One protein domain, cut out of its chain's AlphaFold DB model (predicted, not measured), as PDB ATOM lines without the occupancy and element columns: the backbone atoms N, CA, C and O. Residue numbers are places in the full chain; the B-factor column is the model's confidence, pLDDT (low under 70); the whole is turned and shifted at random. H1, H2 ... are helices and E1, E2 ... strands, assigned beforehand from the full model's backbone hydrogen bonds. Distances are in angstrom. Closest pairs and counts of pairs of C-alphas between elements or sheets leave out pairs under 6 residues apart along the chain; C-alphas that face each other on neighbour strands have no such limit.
ATOM      1  N   THR A  31      66.663  49.322  78.695       96.94
ATOM      2  CA  THR A  31      66.957  49.397  80.127       96.94
ATOM      3  C   THR A  31      65.889  50.186  80.889       96.94
ATOM      4  O   THR A  31      65.499  51.286  80.499       96.94
ATOM      5  N   GLU A  32      65.451  49.675  82.037       96.50
ATOM      6  CA  GLU A  32      64.588  50.433  82.960       96.50
ATOM      7  C   GLU A  32      65.391  51.296  83.950       96.50
ATOM      8  O   GLU A  32      64.878  52.255  84.528       96.50
ATOM      9  N   GLY A  33      66.674  50.993  84.139       95.00
ATOM     10  CA  GLY A  33      67.577  51.693  85.049       95.00
ATOM     11  C   GLY A  33      68.975  51.830  84.461       95.00
ATOM     12  O   GLY A  33      69.276  51.265  83.412       95.00
ATOM     13  N   GLU A  34      69.817  52.604  85.133       97.69
ATOM     14  CA  GLU A  34      71.224  52.755  84.767       97.69
ATOM     15  C   GLU A  34      72.107  51.720  85.469       97.69
ATOM     16  O   GLU A  34      71.783  51.243  86.558       97.69
ATOM     17  N   GLY A  35      73.222  51.355  84.838       97.44
ATOM     18  CA  GLY A  35      74.141  50.361  85.379       97.44
ATOM     19  C   GLY A  35      75.077  49.781  84.329       97.44
ATOM     20  O   GLY A  35      75.143  50.259  83.201       97.44
ATOM     21  N   VAL A  36      75.816  48.740  84.707       97.75
ATOM     22  CA  VAL A  36      76.744  48.036  83.811       97.75
ATOM     23  C   VAL A  36      76.103  46.745  83.313       97.75
ATOM     24  O   VAL A  36      75.625  45.938  84.110       97.75
ATOM     25  N   LEU A  37      76.113  46.534  81.996       96.88
ATOM     26  CA  LEU A  37      75.571  45.322  81.384       96.88
ATOM     27  C   LEU A  37      76.416  44.088  81.704       96.88
ATOM     28  O   LEU A  37      77.644  44.110  81.624       96.88
ATOM     29  N   ALA A  38      75.745  42.970  81.972       96.06
ATOM     30  CA  ALA A  38      76.367  41.671  82.182       96.06
ATOM     31  C   ALA A  38      75.550  40.558  81.512       96.06
ATOM     32  O   ALA A  38      74.336  40.664  81.362       96.06
ATOM     33  N   GLY A  39      76.219  39.466  81.128       95.44
ATOM     34  CA  GLY A  39      75.556  38.269  80.597       95.44
ATOM     35  C   GLY A  39      75.224  38.302  79.100       95.44
ATOM     36  O   GLY A  39      74.515  37.414  78.626       95.44
ATOM     37  N   MET A  40      75.760  39.260  78.337       95.31
ATOM     38  CA  MET A  40      75.426  39.420  76.912       95.31
ATOM     39  C   MET A  40      75.864  38.228  76.046       95.31
ATOM     40  O   MET A  40      75.186  37.892  75.082       95.31
ATOM     41  N   GLU A  41      76.934  37.520  76.419       95.19
ATOM     42  CA  GLU A  41      77.360  36.304  75.707       95.19
ATOM     43  C   GLU A  41      76.368  35.146  75.889       95.19
ATOM     44  O   GLU A  41      76.053  34.427  74.940       95.19
ATOM     45  N   ARG A  42      75.786  35.002  77.089       96.44
ATOM     46  CA  ARG A  42      74.720  34.018  77.336       96.44
ATOM     47  C   ARG A  42      73.456  34.371  76.554       96.44
ATOM     48  O   ARG A  42      72.792  33.467  76.055       96.44
ATOM     49  N   LEU A  43      73.140  35.663  76.444       95.25
ATOM     50  CA  LEU A  43      72.015  36.150  75.646       95.25
ATOM     51  C   LEU A  43      72.193  35.792  74.169       95.25
ATOM     52  O   LEU A  43      71.283  35.202  73.594       95.25
ATOM     53  N   LYS A  44      73.367  36.074  73.583       95.38
ATOM     54  CA  LYS A  44      73.677  35.717  72.187       95.38
ATOM     55  C   LYS A  44      73.499  34.229  71.931       95.38
ATOM     56  O   LYS A  44      72.737  33.850  71.049       95.38
ATOM     57  N   LYS A  45      74.135  33.397  72.762       96.25
ATOM     58  CA  LYS A  45      74.028  31.941  72.648       96.25
ATOM     59  C   LYS A  45      72.573  31.487  72.723       96.25
ATOM     60  O   LYS A  45      72.149  30.633  71.953       96.25
ATOM     61  N   LYS A  46      71.788  32.071  73.636       96.44
ATOM     62  CA  LYS A  46      70.391  31.678  73.787       96.44
ATOM     63  C   LYS A  46      69.533  32.089  72.595       96.44
ATOM     64  O   LYS A  46      68.668  31.309  72.223       96.44
ATOM     65  N   ALA A  47      69.762  33.274  72.032       95.06
ATOM     66  CA  ALA A  47      69.068  33.750  70.839       95.06
ATOM     67  C   ALA A  47      69.342  32.836  69.637       95.06
ATOM     68  O   ALA A  47      68.402  32.413  68.969       95.06
ATOM     69  N   GLU A  48      70.603  32.451  69.437       94.94
ATOM     70  CA  GLU A  48      71.005  31.510  68.390       94.94
ATOM     71  C   GLU A  48      70.340  30.133  68.576       94.94
ATOM     72  O   GLU A  48      69.754  29.600  67.637       94.94
ATOM     73  N   GLU A  49      70.327  29.593  69.805       97.00
ATOM     74  CA  GLU A  49      69.675  28.312  70.131       97.00
ATOM     75  C   GLU A  49      68.180  28.268  69.772       97.00
ATOM     76  O   GLU A  49      67.652  27.195  69.481       97.00
ATOM     77  N   ILE A  50      67.484  29.406  69.833       94.00
ATOM     78  CA  ILE A  50      66.045  29.502  69.545       94.00
ATOM     79  C   ILE A  50      65.749  30.063  68.146       94.00
ATOM     80  O   ILE A  50      64.584  30.271  67.815       94.00
ATOM     81  N   GLY A  51      66.782  30.293  67.327       92.62
ATOM     82  CA  GLY A  51      66.646  30.770  65.951       92.62
ATOM     83  C   GLY A  51      66.261  32.246  65.818       92.62
ATOM     84  O   GLY A  51      65.632  32.613  64.829       92.62
ATOM     85  N   LEU A  52      66.601  33.086  66.801       93.56
ATOM     86  CA  LEU A  52      66.454  34.540  66.691       93.56
ATOM     87  C   LEU A  52      67.691  35.165  66.039       93.56
ATOM     88  O   LEU A  52      68.826  34.846  66.392       93.56
ATOM     89  N   GLU A  53      67.460  36.105  65.127       93.81
ATOM     90  CA  GLU A  53      68.507  36.920  64.518       93.81
ATOM     91  C   GLU A  53      68.759  38.151  65.396       93.81
ATOM     92  O   GLU A  53      67.834  38.873  65.733       93.81
ATOM     93  N   ILE A  54      70.007  38.402  65.798       95.56
ATOM     94  CA  ILE A  54      70.361  39.623  66.537       95.56
ATOM     95  C   ILE A  54      70.884  40.653  65.537       95.56
ATOM     96  O   ILE A  54      71.992  40.497  65.026       95.56
ATOM     97  N   SER A  55      70.145  41.740  65.310       95.50
ATOM     98  CA  SER A  55      70.601  42.819  64.424       95.50
ATOM     99  C   SER A  55      71.543  43.803  65.121       95.50
ATOM    100  O   SER A  55      72.408  44.399  64.478       95.50
ATOM    101  N   ARG A  56      71.395  43.998  66.439       95.44
ATOM    102  CA  ARG A  56      72.263  44.882  67.235       95.44
ATOM    103  C   ARG A  56      72.374  44.399  68.672       95.44
ATOM    104  O   ARG A  56      71.386  43.980  69.263       95.44
ATOM    105  N   ILE A  57      73.563  44.522  69.258       96.56
ATOM    106  CA  ILE A  57      73.798  44.200  70.666       96.56
ATOM    107  C   ILE A  57      74.923  45.048  71.261       96.56
ATOM    108  O   ILE A  57      75.974  45.218  70.644       96.56
ATOM    109  N   ILE A  58      74.703  45.563  72.469       96.75
ATOM    110  CA  ILE A  58      75.734  46.232  73.271       96.75
ATOM    111  C   ILE A  58      76.516  45.171  74.072       96.75
ATOM    112  O   ILE A  58      75.901  44.251  74.615       96.75
ATOM    113  N   PRO A  59      77.859  45.232  74.141       96.19
ATOM    114  CA  PRO A  59      78.652  44.226  74.847       96.19
ATOM    115  C   PRO A  59      78.499  44.295  76.376       96.19
ATOM    116  O   PRO A  59      78.065  45.292  76.954       96.19
ATOM    117  N   SER A  60      78.891  43.210  77.052       97.06
ATOM    118  CA  SER A  60      79.001  43.212  78.521       97.06
ATOM    119  C   SER A  60      80.101  44.178  78.972       97.06
ATOM    120  O   SER A  60      81.091  44.364  78.268       97.06
ATOM    121  N   GLY A  61      79.946  44.761  80.158       97.50
ATOM    122  CA  GLY A  61      80.869  45.755  80.710       97.50
ATOM    123  C   GLY A  61      80.574  47.193  80.274       97.50
ATOM    124  O   GLY A  61      81.150  48.122  80.833       97.50
ATOM    125  N   THR A  62      79.657  47.406  79.326       97.56
ATOM    126  CA  THR A  62      79.212  48.751  78.950       97.56
ATOM    127  C   THR A  62      78.276  49.328  80.010       97.56
ATOM    128  O   THR A  62      77.320  48.670  80.427       97.56
ATOM    129  N   PHE A  63      78.546  50.564  80.436       97.81
ATOM    130  CA  PHE A  63      77.614  51.345  81.243       97.81
ATOM    131  C   PHE A  63      76.497  51.897  80.354       97.81
ATOM    132  O   PHE A  63      76.780  52.476  79.308       97.81
ATOM    133  N   VAL A  64      75.251  51.734  80.784       97.69
ATOM    134  CA  VAL A  64      74.045  52.125  80.050       97.69
ATOM    135  C   VAL A  64      73.139  52.987  80.915       97.69
ATOM    136  O   VAL A  64      73.127  52.865  82.143       97.69
ATOM    137  N   LYS A  65      72.366  53.861  80.273       97.94
ATOM    138  CA  LYS A  65      71.373  54.728  80.930       97.94
ATOM    139  C   LYS A  65      69.973  54.159  80.774       97.94
ATOM    140  O   LYS A  65      69.747  53.319  79.913       97.94
ATOM    141  N   ARG A  66      69.012  54.643  81.567       97.62
ATOM    142  CA  ARG A  66      67.585  54.313  81.404       97.62
ATOM    143  C   ARG A  66      67.096  54.639  79.986       97.62
ATOM    144  O   ARG A  66      67.348  55.728  79.480       97.62
ATOM    145  N   GLY A  67      66.322  53.724  79.409       96.69
ATOM    146  CA  GLY A  67      65.696  53.849  78.092       96.69
ATOM    147  C   GLY A  67      66.628  53.525  76.926       96.69
ATOM    148  O   GLY A  67      66.211  53.608  75.773       96.69
ATOM    149  N   GLU A  68      67.878  53.155  77.198       97.44
ATOM    150  CA  GLU A  68      68.847  52.817  76.166       97.44
ATOM    151  C   GLU A  68      68.530  51.444  75.564       97.44
ATOM    152  O   GLU A  68      68.212  50.491  76.279       97.44
ATOM    153  N   ILE A  69      68.597  51.347  74.233       97.38
ATOM    154  CA  ILE A  69      68.380  50.094  73.503       97.38
ATOM    155  C   ILE A  69      69.658  49.266  73.587       97.38
ATOM    156  O   ILE A  69      70.698  49.671  73.071       97.38
ATOM    157  N   ILE A  70      69.561  48.085  74.194       97.19
ATOM    158  CA  ILE A  70      70.708  47.200  74.426       97.19
ATOM    159  C   ILE A  70      70.757  46.016  73.460       97.19
ATOM    160  O   ILE A  70      71.844  45.500  73.195       97.19
ATOM    161  N   VAL A  71      69.606  45.602  72.917       97.06
ATOM    162  CA  VAL A  71      69.497  44.528  71.919       97.06
ATOM    163  C   VAL A  71      68.368  44.837  70.937       97.06
ATOM    164  O   VAL A  71      67.293  45.277  71.345       97.06
ATOM    165  N   GLU A  72      68.608  44.562  69.659       97.06
ATOM    166  CA  GLU A  72      67.594  44.483  68.605       97.06
ATOM    167  C   GLU A  72      67.588  43.056  68.032       97.06
ATOM    168  O   GLU A  72      68.652  42.540  67.669       97.06
ATOM    169  N   LEU A  73      66.402  42.442  68.002       92.44
ATOM    170  CA  LEU A  73      66.092  41.078  67.551       92.44
ATOM    171  C   LEU A  73      65.092  41.116  66.390       92.44
ATOM    172  O   LEU A  73      64.218  42.017  66.429       92.44
TER     173      LEU A  73
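AT A GLANCE: This is residues 31 to 73 of the 73 residues of the protein "QRPTase_N domain-containing protein" of Candidatus Bathyarchaeota archaeon (UniProt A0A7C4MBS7). This domain has little regular structure: one helix, H1, makes one end of an elongated body of loops, and residues 50 to 68 run back from it to the short strand E1, which pairs with no named strand. Two short antiparallel pairings tie the loops together, residues 35 to 36 with 63 to 64 and residues 56 to 57 with 71 to 72 of E1. The printed part has 43 residues, 14 of them in named elements, H1 then E1, of mixed class. It is only just compact, close to loose, with a radius of gyration of the C-alphas of 10.6 A and spans of 29 by 16 by 13 A.

HOW THE PARTS SIT: H1, residues 40 to 49, and E1, residues 69 to 72, are apart. In H1 every O i to N i+4 pair is within hydrogen-bond range.

IN THESE COORDINATES: H1 begins at C-alpha 40 (75.426, 39.420, 76.912) and is 14.2 A long. E1 ends at C-alpha 72 (67.594, 44.483, 68.605).

THE WHOLE: The C-alphas farthest apart, Glu 34 and Gly 51, are separated by 29.3 A. The printed part has no cut, the link from H1 to E1 is long, and no printed residue is under 70 in pLDDT.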